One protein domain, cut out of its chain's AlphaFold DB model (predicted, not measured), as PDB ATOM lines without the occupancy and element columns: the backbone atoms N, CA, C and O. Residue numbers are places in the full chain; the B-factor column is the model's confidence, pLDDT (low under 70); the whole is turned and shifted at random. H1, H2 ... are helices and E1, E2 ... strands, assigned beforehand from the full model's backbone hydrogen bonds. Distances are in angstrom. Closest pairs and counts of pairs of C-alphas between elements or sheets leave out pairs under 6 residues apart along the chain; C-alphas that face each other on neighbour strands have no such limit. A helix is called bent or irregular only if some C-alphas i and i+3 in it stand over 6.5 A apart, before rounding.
ATOM      1  N   ARG A   2     233.339 203.487 247.320       70.94
ATOM      2  CA  ARG A   2     233.567 204.927 247.092       70.94
ATOM      3  C   ARG A   2     234.962 205.274 247.595       70.94
ATOM      4  O   ARG A   2     235.338 204.818 248.667       70.94
ATOM      5  N   LEU A   3     235.722 206.034 246.818       66.69
ATOM      6  CA  LEU A   3     237.086 206.426 247.154       66.69
ATOM      7  C   LEU A   3     237.125 207.944 247.333       66.69
ATOM      8  O   LEU A   3     236.654 208.661 246.452       66.69
ATOM      9  N   GLU A   4     237.687 208.424 248.435       70.06
ATOM     10  CA  GLU A   4     237.790 209.857 248.722       70.06
ATOM     11  C   GLU A   4     239.226 210.272 249.027       70.06
ATOM     12  O   GLU A   4     239.986 209.538 249.663       70.06
ATOM     13  N   ALA A   5     239.596 211.461 248.553       61.94
ATOM     14  CA  ALA A   5     240.864 212.093 248.884       61.94
ATOM     15  C   ALA A   5     240.779 212.759 250.263       61.94
ATOM     16  O   ALA A   5     239.769 213.378 250.599       61.94
ATOM     17  N   ILE A   6     241.854 212.671 251.048       63.62
ATOM     18  CA  ILE A   6     241.949 213.335 252.353       63.62
ATOM     19  C   ILE A   6     242.688 214.665 252.159       63.62
ATOM     20  O   ILE A   6     243.910 214.746 252.307       63.62
ATOM     21  N   GLY A   7     241.959 215.715 251.771       65.75
ATOM     22  CA  GLY A   7     242.567 217.000 251.406       65.75
ATOM     23  C   GLY A   7     243.629 216.832 250.308       65.75
ATOM     24  O   GLY A   7     243.388 216.149 249.317       65.75
ATOM     25  N   ASN A   8     244.825 217.395 250.511       62.75
ATOM     26  CA  ASN A   8     245.968 217.269 249.586       62.75
ATOM     27  C   ASN A   8     246.867 216.042 249.867       62.75
ATOM     28  O   ASN A   8     248.006 215.981 249.403       62.75
ATOM     29  N   SER A   9     246.413 215.086 250.682       63.75
ATOM     30  CA  SER A   9     247.194 213.894 251.021       63.75
ATOM     31  C   SER A   9     247.229 212.877 249.868       63.75
ATOM     32  O   SER A   9     246.210 212.676 249.208       63.75
ATOM     33  N   PRO A  10     248.353 212.160 249.656       66.56
ATOM     34  CA  PRO A  10     248.387 211.000 248.765       66.56
ATOM     35  C   PRO A  10     247.593 209.797 249.306       66.56
ATOM     36  O   PRO A  10     247.328 208.863 248.548       66.56
ATOM     37  N   ALA A  11     247.229 209.793 250.594       69.50
ATOM     38  CA  ALA A  11     246.394 208.756 251.182       69.50
ATOM     39  C   ALA A  11     244.923 208.924 250.779       69.50
ATOM     40  O   ALA A  11     244.432 210.036 250.556       69.50
ATOM     41  N   ARG A  12     244.209 207.802 250.697       75.81
ATOM     42  CA  ARG A  12     242.796 207.767 250.301       75.81
ATOM     43  C   ARG A  12     241.970 206.984 251.304       75.81
ATOM     44  O   ARG A  12     242.463 206.024 251.891       75.81
ATOM     45  N   LEU A  13     240.708 207.366 251.463       79.00
ATOM     46  CA  LEU A  13     239.722 206.564 252.176       79.00
ATOM     47  C   LEU A  13     238.922 205.745 251.178       79.00
ATOM     48  O   LEU A  13     238.394 206.271 250.199       79.00
ATOM     49  N   LEU A  14     238.832 204.450 251.436       82.25
ATOM     50  CA  LEU A  14     238.008 203.517 250.694       82.25
ATOM     51  C   LEU A  14     236.808 203.137 251.551       82.25
ATOM     52  O   LEU A  14     236.947 202.441 252.552       82.25
ATOM     53  N   PHE A  15     235.624 203.546 251.125       84.56
ATOM     54  CA  PHE A  15     234.370 203.175 251.757       84.56
ATOM     55  C   PHE A  15     233.772 201.965 251.039       84.56
ATOM     56  O   PHE A  15     233.425 202.003 249.847       84.56
ATOM     57  N   ALA A  16     233.644 200.879 251.783       87.31
ATOM     58  CA  ALA A  16     233.073 199.612 251.371       87.31
ATOM     59  C   ALA A  16     232.002 199.161 252.374       87.31
ATOM     60  O   ALA A  16     231.748 199.803 253.392       87.31
ATOM     61  N   LYS A  17     231.341 198.050 252.063       86.75
ATOM     62  CA  LYS A  17     230.505 197.321 253.011       86.75
ATOM     63  C   LYS A  17     230.960 195.874 253.005       86.75
ATOM     64  O   LYS A  17     231.124 195.301 251.929       86.75
ATOM     65  N   TYR A  18     231.152 195.308 254.184       80.12
ATOM     66  CA  TYR A  18     231.347 193.880 254.368       80.12
ATOM     67  C   TYR A  18     230.102 193.329 255.056       80.12
ATOM     68  O   TYR A  18     229.801 193.676 256.200       80.12
ATOM     69  N   SER A  19     229.313 192.545 254.321       81.38
ATOM     70  CA  SER A  19     227.955 192.166 254.723       81.38
ATOM     71  C   SER A  19     227.109 193.408 255.057       81.38
ATOM     72  O   SER A  19     226.798 194.203 254.167       81.38
ATOM     73  N   ARG A  20     226.741 193.609 256.328       83.31
ATOM     74  CA  ARG A  20     225.964 194.772 256.794       83.31
ATOM     75  C   ARG A  20     226.825 195.864 257.431       83.31
ATOM     76  O   ARG A  20     226.292 196.910 257.784       83.31
ATOM     77  N   VAL A  21     228.131 195.639 257.561       86.19
ATOM     78  CA  VAL A  21     229.050 196.532 258.271       86.19
ATOM     79  C   VAL A  21     229.701 197.491 257.273       86.19
ATOM     80  O   VAL A  21     230.336 197.033 256.318       86.19
ATOM     81  N   PRO A  22     229.550 198.817 257.438       86.88
ATOM     82  CA  PRO A  22     230.349 199.791 256.707       86.88
ATOM     83  C   PRO A  22     231.827 199.622 257.063       86.88
ATOM     84  O   PRO A  22     232.187 199.592 258.236       86.88
ATOM     85  N   VAL A  23     232.682 199.512 256.053       87.50
ATOM     86  CA  VAL A  23     234.130 199.374 256.228       87.50
ATOM     87  C   VAL A  23     234.803 200.565 255.575       87.50
ATOM     88  O   VAL A  23     234.640 200.789 254.377       87.50
ATOM     89  N   THR A  24     235.586 201.299 256.355       85.44
ATOM     90  CA  THR A  24     236.441 202.373 255.854       85.44
ATOM     91  C   THR A  24     237.885 201.903 255.923       85.44
ATOM     92  O   THR A  24     238.395 201.629 257.005       85.44
ATOM     93  N   VAL A  25     238.551 201.799 254.776       85.31
ATOM     94  CA  VAL A  25     239.968 201.431 254.701       85.31
ATOM     95  C   VAL A  25     240.783 202.680 254.410       85.31
ATOM     96  O   VAL A  25     240.528 203.383 253.433       85.31
ATOM     97  N   PHE A  26     241.783 202.948 255.245       82.56
ATOM     98  CA  PHE A  26     242.798 203.949 254.948       82.56
ATOM     99  C   PHE A  26     243.863 203.332 254.041       82.56
ATOM    100  O   PHE A  26     244.596 202.427 254.437       82.56
ATOM    101  N   CYS A  27     243.941 203.816 252.807       79.50
ATOM    102  CA  CYS A  27     244.922 203.384 251.825       79.50
ATOM    103  C   CYS A  27     246.110 204.349 251.836       79.50
ATOM    104  O   CYS A  27     246.020 205.462 251.310       79.50
ATOM    105  N   SER A  28     247.228 203.923 252.425       72.81
ATOM    106  CA  SER A  28     248.517 204.611 252.322       72.81
ATOM    107  C   SER A  28     249.190 204.358 250.970       72.81
ATOM    108  O   SER A  28     248.899 203.391 250.273       72.81
ATOM    109  N   SER A  29     250.159 205.206 250.617       67.44
ATOM    110  CA  SER A  29     251.019 205.037 249.435       67.44
ATOM    111  C   SER A  29     252.034 203.884 249.545       67.44
ATOM    112  O   SER A  29     252.716 203.587 248.570       67.44
ATOM    113  N   SER A  30     252.145 203.246 250.715       61.81
ATOM    114  CA  SER A  30     252.979 202.065 250.966       61.81
ATOM    115  C   SER A  30     252.116 200.948 251.549       61.81
ATOM    116  O   SER A  30     251.326 201.203 252.459       61.81
ATOM    117  N   THR A  31     252.268 199.734 251.019       52.22
ATOM    118  CA  THR A  31     251.613 198.497 251.481       52.22
ATOM    119  C   THR A  31     252.540 197.631 252.339       52.22
ATOM    120  O   THR A  31     252.138 196.558 252.787       52.22
ATOM    121  N   THR A  32     253.781 198.069 252.571       50.38
ATOM    122  CA  THR A  32     254.765 197.293 253.322       50.38
ATOM    123  C   THR A  32     254.429 197.338 254.809       50.38
ATOM    124  O   THR A  32     254.466 198.393 255.440       50.38
ATOM    125  N   GLN A  33     254.090 196.178 255.370       46.19
ATOM    126  CA  GLN A  33     253.968 195.972 256.810       46.19
ATOM    127  C   GLN A  33     255.310 196.322 257.468       46.19
ATOM    128  O   GLN A  33     256.287 195.592 257.319       46.19
ATOM    129  N   GLY A  34     255.368 197.461 258.155       52.84
ATOM    130  CA  GLY A  34     256.584 197.934 258.813       52.84
ATOM    131  C   GLY A  34     256.769 199.433 258.642       52.84
ATOM    132  O   GLY A  34     257.442 199.874 257.719       52.84
ATOM    133  N   PHE A  35     256.185 200.180 259.580       56.59
ATOM    134  CA  PHE A  35     256.317 201.627 259.786       56.59
ATOM    135  C   PHE A  35     255.681 202.510 258.703       56.59
ATOM    136  O   PHE A  35     256.301 202.894 257.713       56.59
ATOM    137  N   LEU A  36     254.436 202.929 258.965       66.06
ATOM    138  CA  LEU A  36     253.927 204.182 258.406       66.06
ATOM    139  C   LEU A  36     254.935 205.291 258.739       66.06
ATOM    140  O   LEU A  36     255.378 205.405 259.884       66.06
ATOM    141  N   SER A  37     255.299 206.117 257.759       74.88
ATOM    142  CA  SER A  37     256.124 207.296 258.035       74.88
ATOM    143  C   SER A  37     255.390 208.239 258.994       74.88
ATOM    144  O   SER A  37     254.160 208.249 259.027       74.88
ATOM    145  N   MET A  38     256.107 209.095 259.730       77.38
ATOM    146  CA  MET A  38     255.465 210.084 260.618       77.38
ATOM    147  C   MET A  38     254.406 210.930 259.889       77.38
ATOM    148  O   MET A  38     253.345 211.229 260.437       77.38
ATOM    149  N   GLY A  39     254.650 211.255 258.614       78.00
ATOM    150  CA  GLY A  39     253.673 211.939 257.766       78.00
ATOM    151  C   GLY A  39     252.413 211.106 257.502       78.00
ATOM    152  O   GLY A  39     251.309 211.645 257.561       78.00
ATOM    153  N   GLN A  40     252.559 209.802 257.248       78.56
ATOM    154  CA  GLN A  40     251.434 208.880 257.050       78.56
ATOM    155  C   GLN A  40     250.660 208.624 258.349       78.56
ATOM    156  O   GLN A  40     249.434 208.586 258.308       78.56
ATOM    157  N   VAL A  41     251.340 208.532 259.497       83.25
ATOM    158  CA  VAL A  41     250.692 208.445 260.818       83.25
ATOM    159  C   VAL A  41     249.829 209.680 261.063       83.25
ATOM    160  O   VAL A  41     248.643 209.557 261.357       83.25
ATOM    161  N   GLY A  42     250.373 210.882 260.845       84.25
ATOM    162  CA  GLY A  42     249.601 212.117 260.987       84.25
ATOM    163  C   GLY A  42     248.411 212.206 260.022       84.25
ATOM    164  O   GLY A  42     247.366 212.743 260.379       84.25
ATOM    165  N   GLN A  43     248.535 211.678 258.801       82.88
ATOM    166  CA  GLN A  43     247.421 211.600 257.846       82.88
ATOM    167  C   GLN A  43     246.340 210.619 258.300       82.88
ATOM    168  O   GLN A  43     245.159 210.948 258.211       82.88
ATOM    169  N   PHE A  44     246.740 209.453 258.801       86.31
ATOM    170  CA  PHE A  44     245.830 208.449 259.331       86.31
ATOM    171  C   PHE A  44     245.048 208.982 260.534       86.31
ATOM    172  O   PHE A  44     243.823 208.918 260.538       86.31
ATOM    173  N   LEU A  45     245.731 209.600 261.503       88.69
ATOM    174  CA  LEU A  45     245.089 210.174 262.688       88.69
ATOM    175  C   LEU A  45     244.123 211.310 262.325       88.69
ATOM    176  O   LEU A  45     243.010 211.343 262.837       88.69
ATOM    177  N   ARG A  46     244.476 212.189 261.376       85.62
ATOM    178  CA  ARG A  46     243.528 213.198 260.865       85.62
ATOM    179  C   ARG A  46     242.310 212.567 260.194       85.62
ATOM    180  O   ARG A  46     241.196 213.038 260.385       85.62
ATOM    181  N   ALA A  47     242.509 211.509 259.411       83.81
ATOM    182  CA  ALA A  47     241.407 210.803 258.768       83.81
ATOM    183  C   ALA A  47     240.479 210.150 259.802       83.81
ATOM    184  O   ALA A  47     239.258 210.227 259.667       83.81
ATOM    185  N   PHE A  48     241.056 209.562 260.849       88.12
ATOM    186  CA  PHE A  48     240.320 209.027 261.985       88.12
ATOM    187  C   PHE A  48     239.555 210.124 262.735       88.12
ATOM    188  O   PHE A  48     238.380 209.944 263.027       88.12
ATOM    189  N   GLU A  49     240.153 211.297 262.959       87.44
ATOM    190  CA  GLU A  49     239.453 212.442 263.554       87.44
ATOM    191  C   GLU A  49     238.242 212.875 262.717       87.44
ATOM    192  O   GLU A  49     237.145 213.063 263.243       87.44
ATOM    193  N   CYS A  50     238.416 213.001 261.398       82.31
ATOM    194  CA  CYS A  50     237.313 213.305 260.489       82.31
ATOM    195  C   CYS A  50     236.234 212.217 260.531       82.31
ATOM    196  O   CYS A  50     235.048 212.539 260.488       82.31
ATOM    197  N   PHE A  51     236.630 210.946 260.644       83.06
ATOM    198  CA  PHE A  51     235.699 209.836 260.805       83.06
ATOM    199  C   PHE A  51     234.896 209.974 262.103       83.06
ATOM    200  O   PHE A  51     233.674 209.891 262.040       83.06
ATOM    201  N   LEU A  52     235.538 210.264 263.237       85.25
ATOM    202  CA  LEU A  52     234.848 210.487 264.513       85.25
ATOM    203  C   LEU A  52     233.883 211.676 264.465       85.25
ATOM    204  O   LEU A  52     232.798 211.602 265.019       85.25
ATOM    205  N   ARG A  53     234.235 212.767 263.777       82.75
ATOM    206  CA  ARG A  53     233.335 213.927 263.627       82.75
ATOM    207  C   ARG A  53     232.158 213.657 262.696       82.75
ATOM    208  O   ARG A  53     231.073 214.190 262.901       82.75
ATOM    209  N   GLY A  54     232.399 212.899 261.627       81.06
ATOM    210  CA  GLY A  54     231.404 212.609 260.594       81.06
ATOM    211  C   GLY A  54     230.485 211.436 260.925       81.06
ATOM    212  O   GLY A  54     229.465 211.265 260.262       81.06
ATOM    213  N   ASN A  55     230.836 210.626 261.924       77.38
ATOM    214  CA  ASN A  55     230.060 209.474 262.361       77.38
ATOM    215  C   ASN A  55     229.655 209.672 263.821       77.38
ATOM    216  O   ASN A  55     230.491 209.960 264.666       77.38
ATOM    217  N   GLN A  56     228.377 209.480 264.129       80.56
ATOM    218  CA  GLN A  56     227.866 209.542 265.498       80.56
ATOM    219  C   GLN A  56     228.165 208.220 266.215       80.56
ATOM    220  O   GLN A  56     227.278 207.394 266.392       80.56
ATOM    221  N   ALA A  57     229.439 207.965 266.516       87.19
ATOM    222  CA  ALA A  57     229.826 206.784 267.276       87.19
ATOM    223  C   ALA A  57     229.409 206.941 268.744       87.19
ATOM    224  O   ALA A  57     229.656 207.986 269.336       87.19
TER     225      ALA A  57
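This is residues 2 to 57 of the 288 residues of a protein of Gemmatimonadaceae bacterium (UniProt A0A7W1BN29). A small sheet of three antiparallel strands, E1, E2 and E3, has one long helix, H1, laid over one of its faces, while the other face is bare. The helix runs along the strands and is nearer to E3 and E2 than to E1; the tip of the hairpin of E2 and E3, residues 17 to 22, and the tail of the printed part, residues 52 to 57, stick out from this two-layer body. The printed part has 56 residues with three named strands and then one named helix, in the order E1, E2, E3, H1 along the chain, and the sheet has the same order, E1 - E2 - E3. The class is mixed, helices and strands. The whole is only just compact, close to loose, with a radius of gyration of the C-alphas of 11.8 A and spans of 32 by 23 by 18 A.

Begin at C-alpha 2, at (233.567, 204.927, 247.092), where the first strand, E1, sets out; it holds residues 2 to 5 and is 10.4 A long from first to last C-alpha. After a short link of 6 residues, look for E2 at residues 12 to 18, from C-alpha 12 at (242.796, 207.767, 250.301) over 18.5 A to C-alpha 18. A tight link of 2 residues, Ser 19 and Arg 20, leads to E3, residues 21 to 27, which is also 18.5 A long. Then read through the 10 residues of the next short link to C-alpha 38 at (255.465, 210.084, 260.618). From there H1, residues 38 to 54, runs 24.2 A to C-alpha 54 at (231.404, 212.609, 260.594), and it is not bent.

Start with the sheet, a meander, in which each strand is the antiparallel neighbour of the one before. E1 and E2 form a hairpin with 159 degrees between their directions; the C-alphas of Leu 3 and Leu 14 face each other at 4.7 A, and N 4 and O 13 are within hydrogen-bond range at 2.9 A. E2 and E3 form the second hairpin, at 154 degrees; here the C-alphas of Phe 15 and Thr 24 face each other at 4.7 A, with N 14 and O 25 at 2.8 A and N 21 and O 18 at 2.9 A, both within hydrogen-bond range. E1 and E3 are the edge strands and E2 is the inner one. Now look to H1, which is on the sheet at a height of 10.0 A over it, where the local plane is fitted to only just enough C-alphas of the sheet, 6. H1 lies over E3 with 5 C-alphas and only just over E2 with 3. Its line and that of E3 stand at 27 degrees on the local plane, and H1 runs along the strands. The closest C-alphas of E3 and H1 are those of Phe 26 and Phe 44, 7.0 A apart. E2 and H1 are near each other, with 5 pairs of C-alphas within 10 A. In H1 every O i to N i+4 pair is within hydrogen-bond range.

The two C-alphas farthest apart are those of Arg 20 and Met 38, at 33.5 A. Residues 17 to 22 stand free, and so do residues 52 to 57, of which 52 to 54 belong to H1; without these two stretches the body of 44 residues spans 26 by 17 by 16 A. The printed part has no cut, and no link is long. The mean pLDDT of the printed part is 76.1; look for values under 70 at residue 3, residues 5 to 11 and residues 29 to 36.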